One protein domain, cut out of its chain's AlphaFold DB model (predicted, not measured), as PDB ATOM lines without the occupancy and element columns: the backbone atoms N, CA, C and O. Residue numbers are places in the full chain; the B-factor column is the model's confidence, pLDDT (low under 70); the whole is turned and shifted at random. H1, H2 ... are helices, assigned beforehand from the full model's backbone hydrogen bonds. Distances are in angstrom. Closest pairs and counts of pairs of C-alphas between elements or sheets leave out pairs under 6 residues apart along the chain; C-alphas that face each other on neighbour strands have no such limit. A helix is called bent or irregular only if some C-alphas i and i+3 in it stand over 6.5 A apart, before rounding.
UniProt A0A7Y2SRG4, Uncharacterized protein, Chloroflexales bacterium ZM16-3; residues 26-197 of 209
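AT A GLANCE: This is residues 26 to 197 of the 209 residues of an uncharacterized protein of Chloroflexales bacterium ZM16-3 (UniProt A0A7Y2SRG4). A loose, three-armed arrangement of helices is built along the long H7: its later part runs side by side with H1a as a two-helix stem, its earlier part makes a second arm with H5b and H6, and H1b, H2 and H3 make a third. H5a sits where the three arms meet, and H4 packs on it and on H7. The 172 printed residues hold seven named helices, H1 to H7 in chain order, and no named strand; the class is all helix. The whole is loose, with a radius of gyration of the C-alphas of 20.0 A, and spans 60 by 56 by 34 A.

IN THESE COORDINATES: H7, residues 155 to 196, is 58.3 A long, from C-alpha 155 at (67.766, 36.668, 74.459) to C-alpha 196 at (65.876, 92.458, 91.168), with a kink of 28 degrees near residue 171. It is neither bent nor irregular, but only just: C-alphas 174 and 177 are 6.4 A apart. H1, residues 27 to 65, was assigned as one helix by its hydrogen bonds but is bent, with C-alphas 51 and 54 6.6 A apart. Its arms are H1a, residues 27 to 51, 35.6 A, from C-alpha 27 at (57.274, 89.929, 92.133), and H1b, residues 54 to 65, 16.1 A. H5, residues 117 to 144, likewise one helix by its hydrogen bonds, is bent, with C-alphas 133 and 136 7.1 A apart; its arms are H5a, residues 117 to 133, 24.5 A, and H5b, residues 136 to 144. H2 is residues 69 to 80, H3 residues 85 to 100, 22.9 A, H4 residues 102 to 109 and H6 residues 146 to 152.

HOW THE PARTS SIT: H7 touches H1a, closest at the C-alphas of Leu 44 and Thr 181, 5.6 A, opposite ways at a shallow tilt of 34 degrees, only just short of steep. With residues 162 to 170 alone H7 touches H5b, closest at C-alphas 139 and 166, 5.6 A. With residues 155 to 162 alone it touches H6, closest at C-alphas 148 and 158, 5.3 A. H5a touches H7, closest at C-alphas 131 and 170, 5.9 A, and H4, closest at C-alphas 103 and 123, 5.3 A. H3 touches H1b, closest at C-alphas 60 and 93, 5.9 A, and H2, closest at C-alphas 75 and 88, 5.5 A. H2 and H7 are apart. Every O i to N i+4 pair is within hydrogen-bond range in H1b, H2, H3, H4, H5a, H5b and H6; in H1a 20 of 21 are, in H7 36 of 38.

THE WHOLE: The C-alphas farthest apart, of Trp 154 and Ala 197, are 61.6 A apart. The printed part has no cut and no long link. Mean pLDDT of the printed part is 79.8; residues 67 to 72, 75, 103 to 116 and 119 to 120 are under 70.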
ATOM      1  N   SER A  26      53.770  89.651  88.735       82.88
ATOM      2  CA  SER A  26      54.041  90.230  90.047       82.88
ATOM      3  C   SER A  26      55.356  89.666  90.602       82.88
ATOM      4  O   SER A  26      55.740  88.541  90.284       82.88
ATOM      5  N   ARG A  27      56.036  90.411  91.484       80.50
ATOM      6  CA  ARG A  27      57.274  89.929  92.133       80.50
ATOM      7  C   ARG A  27      57.072  88.584  92.844       80.50
ATOM      8  O   ARG A  27      57.923  87.713  92.735       80.50
ATOM      9  N   GLY A  28      55.930  88.403  93.515       83.00
ATOM     10  CA  GLY A  28      55.576  87.136  94.163       83.00
ATOM     11  C   GLY A  28      55.359  85.996  93.163       83.00
ATOM     12  O   GLY A  28      55.869  84.900  93.371       83.00
ATOM     13  N   GLY A  29      54.678  86.263  92.042       83.00
ATOM     14  CA  GLY A  29      54.512  85.286  90.961       83.00
ATOM     15  C   GLY A  29      55.838  84.903  90.297       83.00
ATOM     16  O   GLY A  29      56.085  83.725  90.055       83.00
ATOM     17  N   ALA A  30      56.726  85.875  90.070       83.00
ATOM     18  CA  ALA A  30      58.067  85.630  89.543       83.00
ATOM     19  C   ALA A  30      58.915  84.777  90.503       83.00
ATOM     20  O   ALA A  30      59.587  83.850  90.057       83.00
ATOM     21  N   LEU A  31      58.841  85.035  91.813       86.75
ATOM     22  CA  LEU A  31      59.583  84.289  92.833       86.75
ATOM     23  C   LEU A  31      59.083  82.844  92.994       86.75
ATOM     24  O   LEU A  31      59.891  81.930  93.160       86.75
ATOM     25  N   LEU A  32      57.771  82.618  92.879       87.88
ATOM     26  CA  LEU A  32      57.198  81.271  92.853       87.88
ATOM     27  C   LEU A  32      57.709  80.473  91.645       87.88
ATOM     28  O   LEU A  32      58.238  79.377  91.813       87.88
ATOM     29  N   ILE A  33      57.610  81.040  90.437       85.56
ATOM     30  CA  ILE A  33      58.071  80.374  89.207       85.56
ATOM     31  C   ILE A  33      59.582  80.128  89.259       85.56
ATOM     32  O   ILE A  33      60.035  79.043  88.901       85.56
ATOM     33  N   PHE A  34      60.359  81.091  89.755       88.19
ATOM     34  CA  PHE A  34      61.797  80.936  89.968       88.19
ATOM     35  C   PHE A  34      62.106  79.747  90.889       88.19
ATOM     36  O   PHE A  34      62.961  78.923  90.574       88.19
ATOM     37  N   SER A  35      61.358  79.604  91.984       89.44
ATOM     38  CA  SER A  35      61.530  78.498  92.933       89.44
ATOM     39  C   SER A  35      61.192  77.142  92.302       89.44
ATOM     40  O   SER A  35      61.948  76.184  92.455       89.44
ATOM     41  N   CYS A  36      60.102  77.055  91.533       89.75
ATOM     42  CA  CYS A  36      59.748  75.837  90.798       89.75
ATOM     43  C   CYS A  36      60.815  75.456  89.763       89.75
ATOM     44  O   CYS A  36      61.170  74.284  89.643       89.75
ATOM     45  N   LEU A  37      61.357  76.435  89.036       87.44
ATOM     46  CA  LEU A  37      62.406  76.195  88.046       87.44
ATOM     47  C   LEU A  37      63.730  75.773  88.690       87.44
ATOM     48  O   LEU A  37      64.409  74.913  88.139       87.44
ATOM     49  N   LEU A  38      64.077  76.298  89.869       89.81
ATOM     50  CA  LEU A  38      65.235  75.828  90.635       89.81
ATOM     51  C   LEU A  38      65.105  74.355  91.039       89.81
ATOM     52  O   LEU A  38      66.065  73.597  90.901       89.81
ATOM     53  N   LEU A  39      63.918  73.937  91.494       90.88
ATOM     54  CA  LEU A  39      63.657  72.536  91.844       90.88
ATOM     55  C   LEU A  39      63.797  71.601  90.637       90.88
ATOM     56  O   LEU A  39      64.254  70.472  90.792       90.88
ATOM     57  N   ILE A  40      63.437  72.069  89.440       87.81
ATOM     58  CA  ILE A  40      63.580  71.313  88.189       87.81
ATOM     59  C   ILE A  40      65.040  71.301  87.707       87.81
ATOM     60  O   ILE A  40      65.507  70.287  87.189       87.81
ATOM     61  N   LEU A  41      65.776  72.402  87.895       90.12
ATOM     62  CA  LEU A  41      67.160  72.523  87.438       90.12
ATOM     63  C   LEU A  41      68.080  71.500  88.108       90.12
ATOM     64  O   LEU A  41      68.941  70.957  87.432       90.12
ATOM     65  N   GLY A  42      67.905  71.220  89.403       88.25
ATOM     66  CA  GLY A  42      68.770  70.288  90.137       88.25
ATOM     67  C   GLY A  42      68.852  68.894  89.493       88.25
ATOM     68  O   GLY A  42      69.941  68.478  89.091       88.25
ATOM     69  N   PRO A  43      67.722  68.176  89.338       89.06
ATOM     70  CA  PRO A  43      67.689  66.883  88.656       89.06
ATOM     71  C   PRO A  43      68.185  66.945  87.209       89.06
ATOM     72  O   PRO A  43      68.934  66.066  86.790       89.06
ATOM     73  N   LEU A  44      67.813  67.983  86.450       86.44
ATOM     74  CA  LEU A  44      68.262  68.142  85.064       86.44
ATOM     75  C   LEU A  44      69.782  68.321  84.971       86.44
ATOM     76  O   LEU A  44      70.432  67.622  84.200       86.44
ATOM     77  N   ALA A  45      70.355  69.188  85.807       85.31
ATOM     78  CA  ALA A  45      71.790  69.425  85.873       85.31
ATOM     79  C   ALA A  45      72.552  68.171  86.314       85.31
ATOM     80  O   ALA A  45      73.616  67.886  85.770       85.31
ATOM     81  N   TYR A  46      72.003  67.389  87.250       87.75
ATOM     82  CA  TYR A  46      72.583  66.101  87.630       87.75
ATOM     83  C   TYR A  46      72.616  65.124  86.450       87.75
ATOM     84  O   TYR A  46      73.655  64.523  86.188       87.75
ATOM     85  N   LEU A  47      71.499  64.970  85.732       84.75
ATOM     86  CA  LEU A  47      71.420  64.061  84.588       84.75
ATOM     87  C   LEU A  47      72.353  64.505  83.457       84.75
ATOM     88  O   LEU A  47      73.075  63.674  82.912       84.75
ATOM     89  N   TRP A  48      72.383  65.804  83.158       84.62
ATOM     90  CA  TRP A  48      73.285  66.382  82.167       84.62
ATOM     91  C   TRP A  48      74.753  66.159  82.542       84.62
ATOM     92  O   TRP A  48      75.539  65.644  81.751       84.62
ATOM     93  N   TRP A  49      75.125  66.448  83.791       86.19
ATOM     94  CA  TRP A  49      76.480  66.196  84.266       86.19
ATOM     95  C   TRP A  49      76.847  64.713  84.176       86.19
ATOM     96  O   TRP A  49      77.906  64.353  83.665       86.19
ATOM     97  N   ARG A  50      75.982  63.832  84.684       83.06
ATOM     98  CA  ARG A  50      76.284  62.407  84.837       83.06
ATOM     99  C   ARG A  50      76.382  61.668  83.506       83.06
ATOM    100  O   ARG A  50      77.208  60.761  83.411       83.06
ATOM    101  N   TYR A  51      75.521  62.007  82.551       79.88
ATOM    102  CA  TYR A  51      75.350  61.224  81.329       79.88
ATOM    103  C   TYR A  51      75.922  61.863  80.077       79.88
ATOM    104  O   TYR A  51      76.044  61.136  79.108       79.88
ATOM    105  N   ASP A  52      76.305  63.140  80.118       78.25
ATOM    106  CA  ASP A  52      76.917  63.841  78.986       78.25
ATOM    107  C   ASP A  52      78.299  64.401  79.388       78.25
ATOM    108  O   ASP A  52      79.343  63.829  79.055       78.25
ATOM    109  N   LEU A  53      78.347  65.433  80.245       82.06
ATOM    110  CA  LEU A  53      79.606  66.135  80.562       82.06
ATOM    111  C   LEU A  53      80.679  65.234  81.193       82.06
ATOM    112  O   LEU A  53      81.831  65.240  80.763       82.06
ATOM    113  N   SER A  54      80.325  64.460  82.223       84.94
ATOM    114  CA  SER A  54      81.286  63.591  82.917       84.94
ATOM    115  C   SER A  54      81.688  62.373  82.087       84.94
ATOM    116  O   SER A  54      82.816  61.900  82.228       84.94
ATOM    117  N   SER A  55      80.807  61.896  81.202       81.38
ATOM    118  CA  SER A  55      81.114  60.791  80.289       81.38
ATOM    119  C   SER A  55      82.131  61.241  79.243       81.38
ATOM    120  O   SER A  55      83.177  60.612  79.071       81.38
ATOM    121  N   THR A  56      81.890  62.409  78.646       81.94
ATOM    122  CA  THR A  56      82.813  63.067  77.718       81.94
ATOM    123  C   THR A  56      84.154  63.378  78.380       81.94
ATOM    124  O   THR A  56      85.210  63.058  77.834       81.94
ATOM    125  N   TRP A  57      84.134  63.941  79.592       83.31
ATOM    126  CA  TRP A  57      85.350  64.225  80.354       83.31
ATOM    127  C   TRP A  57      86.173  62.960  80.615       83.31
ATOM    128  O   TRP A  57      87.383  62.947  80.393       83.31
ATOM    129  N   GLY A  58      85.525  61.878  81.060       82.19
ATOM    130  CA  GLY A  58      86.181  60.594  81.302       82.19
ATOM    131  C   GLY A  58      86.810  60.013  80.037       82.19
ATOM    132  O   GLY A  58      87.945  59.544  80.075       82.19
ATOM    133  N   TRP A  59      86.115  60.110  78.904       81.06
ATOM    134  CA  TRP A  59      86.616  59.630  77.619       81.06
ATOM    135  C   TRP A  59      87.880  60.379  77.165       81.06
ATOM    136  O   TRP A  59      88.881  59.758  76.804       81.06
ATOM    137  N   PHE A  60      87.887  61.712  77.264       79.56
ATOM    138  CA  PHE A  60      89.076  62.510  76.953       79.56
ATOM    139  C   PHE A  60      90.211  62.297  77.957       79.56
ATOM    140  O   PHE A  60      91.374  62.264  77.558       79.56
ATOM    141  N   ALA A  61      89.902  62.094  79.239       81.50
ATOM    142  CA  ALA A  61      90.910  61.758  80.239       81.50
ATOM    143  C   ALA A  61      91.622  60.435  79.902       81.50
ATOM    144  O   ALA A  61      92.846  60.363  80.015       81.50
ATOM    145  N   VAL A  62      90.884  59.426  79.418       80.00
ATOM    146  CA  VAL A  62      91.455  58.159  78.925       80.00
ATOM    147  C   VAL A  62      92.347  58.401  77.707       80.00
ATOM    148  O   VAL A  62      93.507  58.000  77.721       80.00
ATOM    149  N   LEU A  63      91.882  59.149  76.700       73.88
ATOM    150  CA  LEU A  63      92.708  59.473  75.527       73.88
ATOM    151  C   LEU A  63      94.012  60.216  75.862       73.88
ATOM    152  O   LEU A  63      95.025  60.039  75.174       73.88
ATOM    153  N   ILE A  64      93.981  61.083  76.877       74.31
ATOM    154  CA  ILE A  64      95.158  61.805  77.374       74.31
ATOM    155  C   ILE A  64      96.090  60.858  78.141       74.31
ATOM    156  O   ILE A  64      97.316  61.002  78.054       74.31
ATOM    157  N   GLY A  65      95.529  59.911  78.895       72.31
ATOM    158  CA  GLY A  65      96.271  58.877  79.615       72.31
ATOM    159  C   GLY A  65      97.002  57.914  78.679       72.31
ATOM    160  O   GLY A  65      98.177  57.634  78.899       72.31
ATOM    161  N   ASP A  66      96.354  57.514  77.585       75.75
ATOM    162  CA  ASP A  66      96.866  56.521  76.630       75.75
ATOM    163  C   ASP A  66      97.916  57.080  75.651       75.75
ATOM    164  O   ASP A  66      98.448  56.353  74.813       75.75
ATOM    165  N   GLY A  67      98.235  58.377  75.733       64.75
ATOM    166  CA  GLY A  67      99.256  58.997  74.881       64.75
ATOM    167  C   GLY A  67      98.865  59.063  73.402       64.75
ATOM    168  O   GLY A  67      99.736  59.018  72.535       64.75
ATOM    169  N   SER A  68      97.563  59.163  73.112       67.88
ATOM    170  CA  SER A  68      97.040  59.247  71.744       67.88
ATOM    171  C   SER A  68      97.716  60.354  70.915       67.88
ATOM    172  O   SER A  68      98.160  61.376  71.442       67.88
ATOM    173  N   THR A  69      97.758  60.178  69.590       65.50
ATOM    174  CA  THR A  69      98.353  61.140  68.638       65.50
ATOM    175  C   THR A  69      97.807  62.562  68.806       65.50
ATOM    176  O   THR A  69      98.560  63.525  68.684       65.50
ATOM    177  N   ALA A  70      96.538  62.701  69.203       64.50
ATOM    178  CA  ALA A  70      95.912  63.985  69.507       64.50
ATOM    179  C   ALA A  70      96.599  64.739  70.664       64.50
ATOM    180  O   ALA A  70      96.763  65.957  70.598       64.50
ATOM    181  N   LYS A  71      97.059  64.036  71.709       65.69
ATOM    182  CA  LYS A  71      97.818  64.651  72.810       65.69
ATOM    183  C   LYS A  71      99.183  65.141  72.340       65.69
ATOM    184  O   LYS A  71      99.618  66.199  72.777       65.69
ATOM    185  N   ALA A  72      99.848  64.400  71.457       69.88
ATOM    186  CA  ALA A  72     101.141  64.808  70.917       69.88
ATOM    187  C   ALA A  72     101.020  66.075  70.050       69.88
ATOM    188  O   ALA A  72     101.838  66.984  70.171       69.88
ATOM    189  N   GLU A  73      99.971  66.174  69.229       73.12
ATOM    190  CA  GLU A  73      99.706  67.357  68.399       73.12
ATOM    191  C   GLU A  73      99.336  68.587  69.236       73.12
ATOM    192  O   GLU A  73      99.905  69.667  69.045       73.12
ATOM    193  N   VAL A  74      98.430  68.431  70.208       70.88
ATOM    194  CA  VAL A  74      98.031  69.528  71.102       70.88
ATOM    195  C   VAL A  74      99.155  69.902  72.060       70.88
ATOM    196  O   VAL A  74      99.381  71.089  72.275       70.88
ATOM    197  N   GLY A  75      99.917  68.933  72.563       69.50
ATOM    198  CA  GLY A  75     101.118  69.165  73.365       69.50
ATOM    199  C   GLY A  75     102.179  69.944  72.589       69.50
ATOM    200  O   GLY A  75     102.711  70.925  73.095       69.50
ATOM    201  N   ALA A  76     102.417  69.607  71.317       74.81
ATOM    202  CA  ALA A  76     103.342  70.354  70.467       74.81
ATOM    203  C   ALA A  76     102.867  71.794  70.188       74.81
ATOM    204  O   ALA A  76     103.687  72.713  70.110       74.81
ATOM    205  N   ALA A  77     101.559  72.018  70.038       76.25
ATOM    206  CA  ALA A  77     100.989  73.356  69.874       76.25
ATOM    207  C   ALA A  77     101.012  74.173  71.182       76.25
ATOM    208  O   ALA A  77     101.371  75.349  71.165       76.25
ATOM    209  N   ALA A  78     100.686  73.548  72.314       73.75
ATOM    210  CA  ALA A  78     100.706  74.154  73.643       73.75
ATOM    211  C   ALA A  78     102.134  74.518  74.078       73.75
ATOM    212  O   ALA A  78     102.367  75.631  74.549       73.75
ATOM    213  N   ALA A  79     103.109  73.647  73.805       76.25
ATOM    214  CA  ALA A  79     104.523  73.907  74.062       76.25
ATOM    215  C   ALA A  79     105.044  75.116  73.268       76.25
ATOM    216  O   ALA A  79     105.802  75.926  73.800       76.25
ATOM    217  N   LYS A  80     104.588  75.312  72.018       81.94
ATOM    218  CA  LYS A  80     104.899  76.526  71.233       81.94
ATOM    219  C   LYS A  80     104.335  77.804  71.860       81.94
ATOM    220  O   LYS A  80     104.897  78.874  71.642       81.94
ATOM    221  N   ALA A  81     103.252  77.697  72.625       79.62
ATOM    222  CA  ALA A  81     102.663  78.795  73.385       79.62
ATOM    223  C   ALA A  81     103.250  78.934  74.808       79.62
ATOM    224  O   ALA A  81     102.806  79.796  75.561       79.62
ATOM    225  N   GLY A  82     104.238  78.109  75.179       81.50
ATOM    226  CA  GLY A  82     104.861  78.115  76.506       81.50
ATOM    227  C   GLY A  82     104.023  77.461  77.610       81.50
ATOM    228  O   GLY A  82     104.299  77.689  78.785       81.50
ATOM    229  N   ALA A  83     103.002  76.677  77.258       81.81
ATOM    230  CA  ALA A  83     102.175  75.949  78.215       81.81
ATOM    231  C   ALA A  83     102.765  74.565  78.537       81.81
ATOM    232  O   ALA A  83     103.382  73.930  77.679       81.81
ATOM    233  N   ASP A  84     102.558  74.106  79.772       82.19
ATOM    234  CA  ASP A  84     102.978  72.780  80.229       82.19
ATOM    235  C   ASP A  84     102.006  71.667  79.787       82.19
ATOM    236  O   ASP A  84     100.886  71.916  79.327       82.19
ATOM    237  N   ASP A  85     102.433  70.410  79.933       76.00
ATOM    238  CA  ASP A  85     101.653  69.238  79.513       76.00
ATOM    239  C   ASP A  85     100.313  69.110  80.255       76.00
ATOM    240  O   ASP A  85      99.331  68.608  79.699       76.00
ATOM    241  N   ALA A  86     100.248  69.581  81.505       80.12
ATOM    242  CA  ALA A  86      99.020  69.600  82.294       80.12
ATOM    243  C   ALA A  86      98.001  70.588  81.706       80.12
ATOM    244  O   ALA A  86      96.828  70.248  81.526       80.12
ATOM    245  N   THR A  87      98.458  71.784  81.335       80.00
ATOM    246  CA  THR A  87      97.643  72.799  80.662       80.00
ATOM    247  C   THR A  87      97.207  72.321  79.280       80.00
ATOM    248  O   THR A  87      96.043  72.489  78.919       80.00
ATOM    249  N   ALA A  88      98.087  71.659  78.525       76.12
ATOM    250  CA  ALA A  88      97.741  71.062  77.234       76.12
ATOM    251  C   ALA A  88      96.632  70.001  77.365       76.12
ATOM    252  O   ALA A  88      95.676  69.996  76.586       76.12
ATOM    253  N   GLY A  89      96.718  69.141  78.387       77.12
ATOM    254  CA  GLY A  89      95.679  68.159  78.706       77.12
ATOM    255  C   GLY A  89      94.345  68.810  79.083       77.12
ATOM    256  O   GLY A  89      93.295  68.382  78.605       77.12
ATOM    257  N   LEU A  90      94.375  69.883  79.878       81.38
ATOM    258  CA  LEU A  90      93.173  70.639  80.233       81.38
ATOM    259  C   LEU A  90      92.538  71.320  79.012       81.38
ATOM    260  O   LEU A  90      91.318  71.304  78.879       81.38
ATOM    261  N   ILE A  91      93.341  71.880  78.103       79.06
ATOM    262  CA  ILE A  91      92.847  72.468  76.849       79.06
ATOM    263  C   ILE A  91      92.138  71.404  76.008       79.06
ATOM    264  O   ILE A  91      91.048  71.666  75.505       79.06
ATOM    265  N   LEU A  92      92.716  70.205  75.886       78.75
ATOM    266  CA  LEU A  92      92.094  69.102  75.152       78.75
ATOM    267  C   LEU A  92      90.757  68.685  75.785       78.75
ATOM    268  O   LEU A  92      89.776  68.508  75.067       78.75
ATOM    269  N   LEU A  93      90.706  68.581  77.118       82.19
ATOM    270  CA  LEU A  93      89.481  68.281  77.866       82.19
ATOM    271  C   LEU A  93      88.407  69.345  77.640       82.19
ATOM    272  O   LEU A  93      87.286  69.019  77.267       82.19
ATOM    273  N   LEU A  94      88.750  70.621  77.814       81.88
ATOM    274  CA  LEU A  94      87.811  71.727  77.643       81.88
ATOM    275  C   LEU A  94      87.336  71.861  76.197       81.88
ATOM    276  O   LEU A  94      86.164  72.147  75.972       81.88
ATOM    277  N   PHE A  95      88.218  71.647  75.221       81.56
ATOM    278  CA  PHE A  95      87.841  71.654  73.812       81.56
ATOM    279  C   PHE A  95      86.921  70.480  73.485       81.56
ATOM    280  O   PHE A  95      85.895  70.672  72.842       81.56
ATOM    281  N   GLY A  96      87.257  69.284  73.964       79.06
ATOM    282  CA  GLY A  96      86.479  68.070  73.768       79.06
ATOM    283  C   GLY A  96      85.083  68.146  74.377       79.06
ATOM    284  O   GLY A  96      84.090  67.962  73.680       79.06
ATOM    285  N   THR A  97      85.000  68.506  75.657       78.88
ATOM    286  CA  THR A  97      83.725  68.750  76.343       78.88
ATOM    287  C   THR A  97      82.993  69.954  75.755       78.88
ATOM    288  O   THR A  97      81.782  69.933  75.629       78.88
ATOM    289  N   GLY A  98      83.689  71.013  75.337       77.44
ATOM    290  CA  GLY A  98      83.056  72.148  74.660       77.44
ATOM    291  C   GLY A  98      82.485  71.780  73.288       77.44
ATOM    292  O   GLY A  98      81.465  72.334  72.877       77.44
ATOM    293  N   PHE A  99      83.111  70.832  72.588       78.25
ATOM    294  CA  PHE A  99      82.649  70.338  71.299       78.25
ATOM    295  C   PHE A  99      81.335  69.573  71.431       78.25
ATOM    296  O   PHE A  99      80.452  69.818  70.622       78.25
ATOM    297  N   THR A 100      81.142  68.757  72.472       75.31
ATOM    298  CA  THR A 100      79.855  68.075  72.729       75.31
ATOM    299  C   THR A 100      78.725  69.048  73.076       75.31
ATOM    300  O   THR A 100      77.547  68.760  72.896       75.31
ATOM    301  N   LEU A 101      79.057  70.288  73.457       73.75
ATOM    302  CA  LEU A 101      78.066  71.339  73.701       73.75
ATOM    303  C   LEU A 101      77.564  72.053  72.438       73.75
ATOM    304  O   LEU A 101      76.595  72.820  72.520       73.75
ATOM    305  N   LEU A 102      78.181  71.824  71.271       71.31
ATOM    306  CA  LEU A 102      77.811  72.495  70.018       71.31
ATOM    307  C   LEU A 102      76.331  72.330  69.629       71.31
ATOM    308  O   LEU A 102      75.738  73.323  69.202       71.31
ATOM    309  N   PRO A 103      75.705  71.140  69.734       67.62
ATOM    310  CA  PRO A 103      74.327  70.925  69.312       67.62
ATOM    311  C   PRO A 103      73.366  71.838  70.071       67.62
ATOM    312  O   PRO A 103      72.544  72.515  69.448       67.62
ATOM    313  N   SER A 104      73.517  71.948  71.392       65.88
ATOM    314  CA  SER A 104      72.694  72.855  72.191       65.88
ATOM    315  C   SER A 104      73.093  74.317  72.020       65.88
ATOM    316  O   SER A 104      72.210  75.167  71.922       65.88
ATOM    317  N   ALA A 105      74.386  74.636  71.888       63.91
ATOM    318  CA  ALA A 105      74.833  75.999  71.590       63.91
ATOM    319  C   ALA A 105      74.257  76.517  70.260       63.91
ATOM    320  O   ALA A 105      73.856  77.674  70.171       63.91
ATOM    321  N   VAL A 106      74.141  75.660  69.242       63.59
ATOM    322  CA  VAL A 106      73.501  75.993  67.960       63.59
ATOM    323  C   VAL A 106      71.979  76.103  68.102       63.59
ATOM    324  O   VAL A 106      71.397  77.017  67.513       63.59
ATOM    325  N   GLN A 107      71.340  75.246  68.910       59.50
ATOM    326  CA  GLN A 107      69.902  75.348  69.212       59.50
ATOM    327  C   GLN A 107      69.541  76.668  69.907       59.50
ATOM    328  O   GLN A 107      68.540  77.281  69.554       59.50
ATOM    329  N   ILE A 108      70.359  77.132  70.853       56.16
ATOM    330  CA  ILE A 108      70.172  78.409  71.570       56.16
ATOM    331  C   ILE A 108      70.641  79.595  70.728       56.16
ATOM    332  O   ILE A 108      70.111  80.697  70.838       56.16
ATOM    333  N   GLY A 109      71.662  79.370  69.905       52.12
ATOM    334  CA  GLY A 109      72.331  80.391  69.126       52.12
ATOM    335  C   GLY A 109      71.450  80.902  68.006       52.12
ATOM    336  O   GLY A 109      71.107  82.079  68.016       52.12
ATOM    337  N   MET A 110      71.092  80.073  67.016       51.66
ATOM    338  CA  MET A 110      70.317  80.556  65.870       51.66
ATOM    339  C   MET A 110      69.639  79.442  65.061       51.66
ATOM    340  O   MET A 110      70.297  78.639  64.399       51.66
ATOM    341  N   THR A 111      68.327  79.576  64.874       51.03
ATOM    342  CA  THR A 111      67.587  79.045  63.709       51.03
ATOM    343  C   THR A 111      68.240  79.413  62.362       51.03
ATOM    344  O   THR A 111      68.028  78.729  61.362       51.03
ATOM    345  N   ARG A 112      69.091  80.451  62.330       51.38
ATOM    346  CA  ARG A 112      69.867  80.917  61.166       51.38
ATOM    347  C   ARG A 112      71.132  80.105  60.857       51.38
ATOM    348  O   ARG A 112      71.649  80.247  59.760       51.38
ATOM    349  N   PHE A 113      71.643  79.273  61.767       51.69
ATOM    350  CA  PHE A 113      72.862  78.484  61.505       51.69
ATOM    351  C   PHE A 113      72.578  77.139  60.830       51.69
ATOM    352  O   PHE A 113      73.459  76.568  60.190       51.69
ATOM    353  N   VAL A 114      71.328  76.667  60.885       51.31
ATOM    354  CA  VAL A 114      70.872  75.441  60.205       51.31
ATOM    355  C   VAL A 114      70.955  75.568  58.675       51.31
ATOM    356  O   VAL A 114      70.997  74.560  57.972       51.31
ATOM    357  N   SER A 115      71.013  76.793  58.143       56.47
ATOM    358  CA  SER A 115      71.192  77.053  56.710       56.47
ATOM    359  C   SER A 115      72.654  77.043  56.251       56.47
ATOM    360  O   SER A 115      72.888  77.121  55.049       56.47
ATOM    361  N   VAL A 116      73.632  76.916  57.159       67.00
ATOM    362  CA  VAL A 116      75.057  76.806  56.813       67.00
ATOM    363  C   VAL A 116      75.452  75.322  56.778       67.00
ATOM    364  O   VAL A 116      75.536  74.692  57.837       67.00
ATOM    365  N   PRO A 117      75.735  74.734  55.598       70.25
ATOM    366  CA  PRO A 117      75.992  73.296  55.470       70.25
ATOM    367  C   PRO A 117      77.141  72.787  56.351       70.25
ATOM    368  O   PRO A 117      77.033  71.712  56.939       70.25
ATOM    369  N   ALA A 118      78.211  73.577  56.490       73.88
ATOM    370  CA  ALA A 118      79.371  73.231  57.311       73.88
ATOM    371  C   ALA A 118      79.033  73.140  58.810       73.88
ATOM    372  O   ALA A 118      79.430  72.185  59.473       73.88
ATOM    373  N   LEU A 119      78.237  74.076  59.338       69.12
ATOM    374  CA  LEU A 119      77.777  74.029  60.732       69.12
ATOM    375  C   LEU A 119      76.807  72.864  60.954       69.12
ATOM    376  O   LEU A 119      76.897  72.169  61.961       69.12
ATOM    377  N   GLY A 120      75.935  72.586  59.981       69.06
ATOM    378  CA  GLY A 120      75.063  71.413  60.017       69.06
ATOM    379  C   GLY A 120      75.828  70.084  60.019       69.06
ATOM    380  O   GLY A 120      75.365  69.118  60.624       69.06
ATOM    381  N   PHE A 121      76.991  70.018  59.367       75.69
ATOM    382  CA  PHE A 121      77.885  68.861  59.446       75.69
ATOM    383  C   PHE A 121      78.562  68.764  60.817       75.69
ATOM    384  O   PHE A 121      78.494  67.706  61.436       75.69
ATOM    385  N   LEU A 122      79.126  69.861  61.330       75.75
ATOM    386  CA  LEU A 122      79.768  69.891  62.651       75.75
ATOM    387  C   LEU A 122      78.820  69.467  63.779       75.75
ATOM    388  O   LEU A 122      79.208  68.672  64.626       75.75
ATOM    389  N   VAL A 123      77.561  69.911  63.748       74.88
ATOM    390  CA  VAL A 123      76.542  69.479  64.720       74.88
ATOM    391  C   VAL A 123      76.314  67.969  64.654       74.88
ATOM    392  O   VAL A 123      76.235  67.322  65.689       74.88
ATOM    393  N   LYS A 124      76.248  67.377  63.454       73.31
ATOM    394  CA  LYS A 124      76.100  65.917  63.307       73.31
ATOM    395  C   LYS A 124      77.315  65.161  63.834       73.31
ATOM    396  O   LYS A 124      77.137  64.112  64.440       73.31
ATOM    397  N   VAL A 125      78.520  65.679  63.587       79.75
ATOM    398  CA  VAL A 125      79.757  65.089  64.114       79.75
ATOM    399  C   VAL A 125      79.752  65.145  65.637       79.75
ATOM    400  O   VAL A 125      80.008  64.123  66.258       79.75
ATOM    401  N   SER A 126      79.381  66.282  66.227       80.06
ATOM    402  CA  SER A 126      79.232  66.411  67.678       80.06
ATOM    403  C   SER A 126      78.219  65.423  68.244       80.06
ATOM    404  O   SER A 126      78.546  64.704  69.168       80.06
ATOM    405  N   LEU A 127      77.032  65.300  67.649       75.62
ATOM    406  CA  LEU A 127      76.023  64.341  68.115       75.62
ATOM    407  C   LEU A 127      76.485  62.885  68.000       75.62
ATOM    408  O   LEU A 127      76.137  62.045  68.824       75.62
ATOM    409  N   GLY A 128      77.236  62.564  66.943       78.88
ATOM    410  CA  GLY A 128      77.868  61.256  66.812       78.88
ATOM    411  C   GLY A 128      78.936  61.029  67.881       78.88
ATOM    412  O   GLY A 128      79.117  59.901  68.324       78.88
ATOM    413  N   PHE A 129      79.614  62.092  68.305       82.69
ATOM    414  CA  PHE A 129      80.599  62.053  69.372       82.69
ATOM    415  C   PHE A 129      79.938  61.828  70.738       82.69
ATOM    416  O   PHE A 129      80.348  60.899  71.425       82.69
ATOM    417  N   ASP A 130      78.862  62.554  71.058       79.25
ATOM    418  CA  ASP A 130      78.057  62.336  72.273       79.25
ATOM    419  C   ASP A 130      77.546  60.893  72.333       79.25
ATOM    420  O   ASP A 130      77.617  60.211  73.357       79.25
ATOM    421  N   LEU A 131      77.102  60.371  71.178       81.19
ATOM    422  CA  LEU A 131      76.684  58.979  71.064       81.19
ATOM    423  C   LEU A 131      77.777  58.018  71.523       81.19
ATOM    424  O   LEU A 131      77.472  57.041  72.195       81.19
ATOM    425  N   ILE A 132      79.030  58.281  71.165       84.50
ATOM    426  CA  ILE A 132      80.172  57.431  71.506       84.50
ATOM    427  C   ILE A 132      80.567  57.604  72.974       84.50
ATOM    428  O   ILE A 132      80.835  56.606  73.647       84.50
ATOM    429  N   THR A 133      80.619  58.839  73.473       85.12
ATOM    430  CA  THR A 133      81.077  59.133  74.837       85.12
ATOM    431  C   THR A 133      80.089  58.662  75.891       85.12
ATOM    432  O   THR A 133      80.514  58.171  76.935       85.12
ATOM    433  N   ASP A 134      78.789  58.751  75.626       84.44
ATOM    434  CA  ASP A 134      77.740  58.483  76.617       84.44
ATOM    435  C   ASP A 134      77.311  57.006  76.612       84.44
ATOM    436  O   ASP A 134      76.777  56.487  77.603       84.44
ATOM    437  N   TRP A 135      77.573  56.294  75.505       87.50
ATOM    438  CA  TRP A 135      77.183  54.894  75.313       87.50
ATOM    439  C   TRP A 135      77.579  53.974  76.469       87.50
ATOM    440  O   TRP A 135      76.711  53.238  76.940       87.50
ATOM    441  N   PRO A 136      78.833  53.966  76.970       88.06
ATOM    442  CA  PRO A 136      79.244  52.985  77.970       88.06
ATOM    443  C   PRO A 136      78.460  53.119  79.278       88.06
ATOM    444  O   PRO A 136      78.044  52.112  79.853       88.06
ATOM    445  N   ALA A 137      78.221  54.351  79.734       85.94
ATOM    446  CA  ALA A 137      77.491  54.613  80.969       85.94
ATOM    447  C   ALA A 137      76.020  54.183  80.856       85.94
ATOM    448  O   ALA A 137      75.488  53.536  81.762       85.94
ATOM    449  N   LEU A 138      75.376  54.495  79.730       87.75
ATOM    450  CA  LEU A 138      73.974  54.156  79.486       87.75
ATOM    451  C   LEU A 138      73.774  52.662  79.216       87.75
ATOM    452  O   LEU A 138      72.838  52.063  79.745       87.75
ATOM    453  N   TRP A 139      74.690  52.035  78.477       91.75
ATOM    454  CA  TRP A 139      74.682  50.595  78.231       91.75
ATOM    455  C   TRP A 139      74.716  49.801  79.538       91.75
ATOM    456  O   TRP A 139      73.950  48.853  79.702       91.75
ATOM    457  N   GLN A 140      75.551  50.214  80.496       90.69
ATOM    458  CA  GLN A 140      75.630  49.559  81.803       90.69
ATOM    459  C   GLN A 140      74.293  49.601  82.548       90.69
ATOM    460  O   GLN A 140      73.846  48.575  83.053       90.69
ATOM    461  N   ILE A 141      73.609  50.746  82.551       88.94
ATOM    462  CA  ILE A 141      72.285  50.883  83.178       88.94
ATOM    463  C   ILE A 141      71.264  49.963  82.502       88.94
ATOM    464  O   ILE A 141      70.481  49.281  83.165       88.94
ATOM    465  N   VAL A 142      71.278  49.934  81.170       90.56
ATOM    466  CA  VAL A 142      70.307  49.185  80.372       90.56
ATOM    467  C   VAL A 142      70.515  47.672  80.497       90.56
ATOM    468  O   VAL A 142      69.543  46.930  80.650       90.56
ATOM    469  N   VAL A 143      71.761  47.196  80.490       90.12
ATOM    470  CA  VAL A 143      72.076  45.766  80.647       90.12
ATOM    471  C   VAL A 143      71.780  45.265  82.055       90.12
ATOM    472  O   VAL A 143      71.272  44.156  82.195       90.12
ATOM    473  N   GLN A 144      72.032  46.079  83.084       91.00
ATOM    474  CA  GLN A 144      71.774  45.714  84.481       91.00
ATOM    475  C   GLN A 144      70.276  45.633  84.822       91.00
ATOM    476  O   GLN A 144      69.905  45.083  85.859       91.00
ATOM    477  N   SER A 145      69.396  46.150  83.961       91.56
ATOM    478  CA  SER A 145      67.954  46.066  84.168       91.56
ATOM    479  C   SER A 145      67.418  44.663  83.859       91.56
ATOM    480  O   SER A 145      67.364  44.235  82.703       91.56
ATOM    481  N   ALA A 146      66.932  43.978  84.899       90.56
ATOM    482  CA  ALA A 146      66.270  42.674  84.788       90.56
ATOM    483  C   ALA A 146      64.952  42.725  83.985       90.56
ATOM    484  O   ALA A 146      64.460  41.698  83.517       90.56
ATOM    485  N   TRP A 147      64.384  43.922  83.785       92.50
ATOM    486  CA  TRP A 147      63.133  44.110  83.053       92.50
ATOM    487  C   TRP A 147      63.201  43.544  81.628       92.50
ATOM    488  O   TRP A 147      62.251  42.905  81.182       92.50
ATOM    489  N   TYR A 148      64.333  43.693  80.934       89.81
ATOM    490  CA  TYR A 148      64.484  43.197  79.562       89.81
ATOM    491  C   TYR A 148      64.420  41.672  79.485       89.81
ATOM    492  O   TYR A 148      63.715  41.127  78.637       89.81
ATOM    493  N   ASP A 149      65.116  40.988  80.390       88.19
ATOM    494  CA  ASP A 149      65.158  39.526  80.391       88.19
ATOM    495  C   ASP A 149      63.785  38.943  80.764       88.19
ATOM    496  O   ASP A 149      63.320  37.999  80.127       88.19
ATOM    497  N   THR A 150      63.087  39.565  81.723       90.75
ATOM    498  CA  THR A 150      61.725  39.157  82.123       90.75
ATOM    499  C   THR A 150      60.648  39.457  81.075       90.75
ATOM    500  O   THR A 150      59.677  38.712  80.980       90.75
ATOM    501  N   THR A 151      60.804  40.517  80.276       92.94
ATOM    502  CA  THR A 151      59.774  40.969  79.322       92.94
ATOM    503  C   THR A 151      59.868  40.263  77.975       92.94
ATOM    504  O   THR A 151      58.850  39.872  77.410       92.94
ATOM    505  N   PHE A 152      61.079  40.120  77.430       88.69
ATOM    506  CA  PHE A 152      61.249  39.638  76.058       88.69
ATOM    507  C   PHE A 152      61.425  38.120  75.971       88.69
ATOM    508  O   PHE A 152      61.132  37.563  74.916       88.69
ATOM    509  N   GLY A 153      61.886  37.450  77.038       80.00
ATOM    510  CA  GLY A 153      62.009  35.985  77.166       80.00
ATOM    511  C   GLY A 153      62.986  35.289  76.199       80.00
ATOM    512  O   GLY A 153      63.551  34.250  76.524       80.00
ATOM    513  N   TRP A 154      63.233  35.871  75.024       91.25
ATOM    514  CA  TRP A 154      64.172  35.432  74.004       91.25
ATOM    515  C   TRP A 154      65.362  36.395  73.969       91.25
ATOM    516  O   TRP A 154      65.217  37.590  73.691       91.25
ATOM    517  N   TRP A 155      66.554  35.869  74.256       86.94
ATOM    518  CA  TRP A 155      67.766  36.668  74.459       86.94
ATOM    519  C   TRP A 155      68.125  37.618  73.294       86.94
ATOM    520  O   TRP A 155      68.567  38.731  73.584       86.94
ATOM    521  N   PRO A 156      67.900  37.293  72.000       92.94
ATOM    522  CA  PRO A 156      68.177  38.219  70.905       92.94
ATOM    523  C   PRO A 156      67.239  39.423  70.896       92.94
ATOM    524  O   PRO A 156      67.693  40.535  70.636       92.94
ATOM    525  N   LEU A 157      65.952  39.242  71.223       90.44
ATOM    526  CA  LEU A 157      65.019  40.367  71.355       90.44
ATOM    527  C   LEU A 157      65.364  41.235  72.561       90.44
ATOM    528  O   LEU A 157      65.347  42.458  72.441       90.44
ATOM    529  N   ALA A 158      65.739  40.626  73.690       89.75
ATOM    530  CA  ALA A 158      66.222  41.370  74.852       89.75
ATOM    531  C   ALA A 158      67.480  42.190  74.504       89.75
ATOM    532  O   ALA A 158      67.564  43.370  74.841       89.75
ATOM    533  N   GLY A 159      68.432  41.601  73.772       88.81
ATOM    534  CA  GLY A 159      69.630  42.287  73.283       88.81
ATOM    535  C   GLY A 159      69.314  43.440  72.325       88.81
ATOM    536  O   GLY A 159      69.829  44.543  72.500       88.81
ATOM    537  N   LEU A 160      68.417  43.224  71.358       91.94
ATOM    538  CA  LEU A 160      67.974  44.265  70.430       91.94
ATOM    539  C   LEU A 160      67.276  45.421  71.160       91.94
ATOM    540  O   LEU A 160      67.573  46.585  70.894       91.94
ATOM    541  N   ALA A 161      66.389  45.118  72.110       90.56
ATOM    542  CA  ALA A 161      65.708  46.128  72.915       90.56
ATOM    543  C   ALA A 161      66.705  46.960  73.736       90.56
ATOM    544  O   ALA A 161      66.616  48.186  73.740       90.56
ATOM    545  N   ARG A 162      67.701  46.316  74.360       92.44
ATOM    546  CA  ARG A 162      68.785  47.002  75.082       92.44
ATOM    547  C   ARG A 162      69.574  47.952  74.173       92.44
ATOM    548  O   ARG A 162      69.841  49.088  74.564       92.44
ATOM    549  N   LEU A 163      69.912  47.529  72.952       91.00
ATOM    550  CA  LEU A 163      70.613  48.377  71.975       91.00
ATOM    551  C   LEU A 163      69.783  49.603  71.582       91.00
ATOM    552  O   LEU A 163      70.289  50.724  71.607       91.00
ATOM    553  N   ILE A 164      68.502  49.398  71.261       90.06
ATOM    554  CA  ILE A 164      67.587  50.482  70.881       90.06
ATOM    555  C   ILE A 164      67.439  51.480  72.032       90.06
ATOM    556  O   ILE A 164      67.568  52.684  71.817       90.06
ATOM    557  N   VAL A 165      67.201  51.000  73.255       89.38
ATOM    558  CA  VAL A 165      67.009  51.887  74.409       89.38
ATOM    559  C   VAL A 165      68.288  52.636  74.757       89.38
ATOM    560  O   VAL A 165      68.206  53.817  75.071       89.38
ATOM    561  N   THR A 166      69.458  52.009  74.639       89.88
ATOM    562  CA  THR A 166      70.739  52.699  74.856       89.88
ATOM    563  C   THR A 166      70.907  53.850  73.870       89.88
ATOM    564  O   THR A 166      71.101  54.983  74.295       89.88
ATOM    565  N   ALA A 167      70.718  53.597  72.570       85.00
ATOM    566  CA  ALA A 167      70.822  54.637  71.547       85.00
ATOM    567  C   ALA A 167      69.822  55.788  71.772       85.00
ATOM    568  O   ALA A 167      70.173  56.960  71.632       85.00
ATOM    569  N   LEU A 168      68.578  55.467  72.144       85.00
ATOM    570  CA  LEU A 168      67.556  56.471  72.451       85.00
ATOM    571  C   LEU A 168      67.885  57.269  73.716       85.00
ATOM    572  O   LEU A 168      67.691  58.482  73.732       85.00
ATOM    573  N   ALA A 169      68.380  56.606  74.762       84.31
ATOM    574  CA  ALA A 169      68.762  57.246  76.013       84.31
ATOM    575  C   ALA A 169      69.936  58.206  75.811       84.31
ATOM    576  O   ALA A 169      69.935  59.280  76.408       84.31
ATOM    577  N   THR A 170      70.881  57.870  74.931       81.75
ATOM    578  CA  THR A 170      71.982  58.774  74.600       81.75
ATOM    579  C   THR A 170      71.467  60.032  73.920       81.75
ATOM    580  O   THR A 170      71.700  61.129  74.405       81.75
ATOM    581  N   VAL A 171      70.640  59.894  72.878       76.19
ATOM    582  CA  VAL A 171      70.023  61.059  72.217       76.19
ATOM    583  C   VAL A 171      69.191  61.893  73.201       76.19
ATOM    584  O   VAL A 171      69.171  63.122  73.117       76.19
ATOM    585  N   LEU A 172      68.500  61.247  74.143       77.75
ATOM    586  CA  LEU A 172      67.743  61.932  75.186       77.75
ATOM    587  C   LEU A 172      68.663  62.741  76.113       77.75
ATOM    588  O   LEU A 172      68.355  63.901  76.395       77.75
ATOM    589  N   ALA A 173      69.774  62.157  76.566       76.75
ATOM    590  CA  ALA A 173      70.738  62.813  77.441       76.75
ATOM    591  C   ALA A 173      71.391  64.025  76.760       76.75
ATOM    592  O   ALA A 173      71.291  65.138  77.282       76.75
ATOM    593  N   SER A 174      71.956  63.834  75.568       72.25
ATOM    594  CA  SER A 174      72.749  64.864  74.888       72.25
ATOM    595  C   SER A 174      71.886  65.937  74.213       72.25
ATOM    596  O   SER A 174      72.324  67.055  74.006       72.25
ATOM    597  N   VAL A 175      70.619  65.666  73.869       72.56
ATOM    598  CA  VAL A 175      69.780  66.684  73.200       72.56
ATOM    599  C   VAL A 175      68.695  67.234  74.106       72.56
ATOM    600  O   VAL A 175      68.539  68.446  74.228       72.56
ATOM    601  N   VAL A 176      67.905  66.367  74.735       75.31
ATOM    602  CA  VAL A 176      66.707  66.813  75.458       75.31
ATOM    603  C   VAL A 176      67.072  67.339  76.838       75.31
ATOM    604  O   VAL A 176      66.656  68.438  77.201       75.31
ATOM    605  N   ILE A 177      67.858  66.580  77.605       81.31
ATOM    606  CA  ILE A 177      68.247  66.975  78.964       81.31
ATOM    607  C   ILE A 177      69.147  68.208  78.913       81.31
ATOM    608  O   ILE A 177      68.900  69.167  79.647       81.31
ATOM    609  N   GLN A 178      70.130  68.229  78.012       78.94
ATOM    610  CA  GLN A 178      71.000  69.385  77.820       78.94
ATOM    611  C   GLN A 178      70.201  70.648  77.461       78.94
ATOM    612  O   GLN A 178      70.306  71.671  78.142       78.94
ATOM    613  N   SER A 179      69.320  70.586  76.460       74.50
ATOM    614  CA  SER A 179      68.545  71.761  76.045       74.50
ATOM    615  C   SER A 179      67.501  72.188  77.080       74.50
ATOM    616  O   SER A 179      67.256  73.386  77.242       74.50
ATOM    617  N   ALA A 180      66.923  71.249  77.838       79.75
ATOM    618  CA  ALA A 180      66.012  71.568  78.938       79.75
ATOM    619  C   ALA A 180      66.759  72.269  80.076       79.75
ATOM    620  O   ALA A 180      66.281  73.278  80.597       79.75
ATOM    621  N   THR A 181      67.956  71.782  80.412       84.19
ATOM    622  CA  THR A 181      68.825  72.390  81.424       84.19
ATOM    623  C   THR A 181      69.137  73.836  81.067       84.19
ATOM    624  O   THR A 181      68.985  74.726  81.904       84.19
ATOM    625  N   ILE A 182      69.494  74.102  79.806       79.25
ATOM    626  CA  ILE A 182      69.846  75.458  79.387       79.25
ATOM    627  C   ILE A 182      68.617  76.372  79.320       79.25
ATOM    628  O   ILE A 182      68.693  77.519  79.759       79.25
ATOM    629  N   LEU A 183      67.468  75.881  78.848       78.94
ATOM    630  CA  LEU A 183      66.221  76.654  78.855       78.94
ATOM    631  C   LEU A 183      65.815  77.058  80.281       78.94
ATOM    632  O   LEU A 183      65.454  78.214  80.523       78.94
ATOM    633  N   VAL A 184      65.883  76.122  81.232       83.25
ATOM    634  CA  VAL A 184      65.569  76.379  82.644       83.25
ATOM    635  C   VAL A 184      66.575  77.365  83.243       83.25
ATOM    636  O   VAL A 184      66.162  78.340  83.871       83.25
ATOM    637  N   ALA A 185      67.874  77.182  82.993       84.62
ATOM    638  CA  ALA A 185      68.917  78.096  83.457       84.62
ATOM    639  C   ALA A 185      68.738  79.521  82.899       84.62
ATOM    640  O   ALA A 185      68.775  80.494  83.653       84.62
ATOM    641  N   ALA A 186      68.462  79.659  81.600       80.38
ATOM    642  CA  ALA A 186      68.181  80.948  80.972       80.38
ATOM    643  C   ALA A 186      66.931  81.606  81.577       80.38
ATOM    644  O   ALA A 186      66.951  82.787  81.926       80.38
ATOM    645  N   SER A 187      65.857  80.836  81.772       80.44
ATOM    646  CA  SER A 187      64.617  81.315  82.393       80.44
ATOM    647  C   SER A 187      64.852  81.849  83.809       80.44
ATOM    648  O   SER A 187      64.322  82.902  84.166       80.44
ATOM    649  N   LEU A 188      65.687  81.168  84.601       86.25
ATOM    650  CA  LEU A 188      66.077  81.609  85.941       86.25
ATOM    651  C   LEU A 188      66.839  82.936  85.914       86.25
ATOM    652  O   LEU A 188      66.545  83.804  86.733       86.25
ATOM    653  N   LEU A 189      67.753  83.138  84.960       84.31
ATOM    654  CA  LEU A 189      68.466  84.414  84.804       84.31
ATOM    655  C   LEU A 189      67.506  85.568  84.477       84.31
ATOM    656  O   LEU A 189      67.593  86.639  85.081       84.31
ATOM    657  N   TYR A 190      66.546  85.346  83.574       78.19
ATOM    658  CA  TYR A 190      65.522  86.346  83.250       78.19
ATOM    659  C   TYR A 190      64.608  86.659  84.442       78.19
ATOM    660  O   TYR A 190      64.298  87.826  84.692       78.19
ATOM    661  N   LEU A 191      64.189  85.638  85.194       81.00
ATOM    662  CA  LEU A 191      63.373  85.809  86.399       81.00
ATOM    663  C   LEU A 191      64.141  86.526  87.509       81.00
ATOM    664  O   LEU A 191      63.586  87.430  88.125       81.00
ATOM    665  N   ALA A 192      65.416  86.192  87.724       84.94
ATOM    666  CA  ALA A 192      66.280  86.899  88.664       84.94
ATOM    667  C   ALA A 192      66.371  88.389  88.304       84.94
ATOM    668  O   ALA A 192      66.162  89.245  89.163       84.94
ATOM    669  N   GLY A 193      66.568  88.708  87.020       80.75
ATOM    670  CA  GLY A 193      66.534  90.085  86.526       80.75
ATOM    671  C   GLY A 193      65.208  90.796  86.819       80.75
ATOM    672  O   GLY A 193      65.214  91.927  87.296       80.75
ATOM    673  N   ALA A 194      64.067  90.135  86.603       74.12
ATOM    674  CA  ALA A 194      62.742  90.702  86.881       74.12
ATOM    675  C   ALA A 194      62.439  90.874  88.385       74.12
ATOM    676  O   ALA A 194      61.723  91.799  88.770       74.12
ATOM    677  N   ILE A 195      62.982  90.001  89.239       81.06
ATOM    678  CA  ILE A 195      62.865  90.098  90.702       81.06
ATOM    679  C   ILE A 195      63.685  91.285  91.224       81.06
ATOM    680  O   ILE A 195      63.194  92.044  92.064       81.06
ATOM    681  N   ILE A 196      64.910  91.447  90.715       82.81
ATOM    682  CA  ILE A 196      65.876  92.458  91.168       82.81
ATOM    683  C   ILE A 196      65.563  93.844  90.587       82.81
ATOM    684  O   ILE A 196      65.812  94.850  91.252       82.81
ATOM    685  N   ALA A 197      64.991  93.926  89.382       74.12
ATOM    686  CA  ALA A 197      64.715  95.207  88.743       74.12
ATOM    687  C   ALA A 197      63.789  96.102  89.610       74.12
ATOM    688  O   ALA A 197      62.725  95.661  90.084       74.12
TER     689      ALA A 197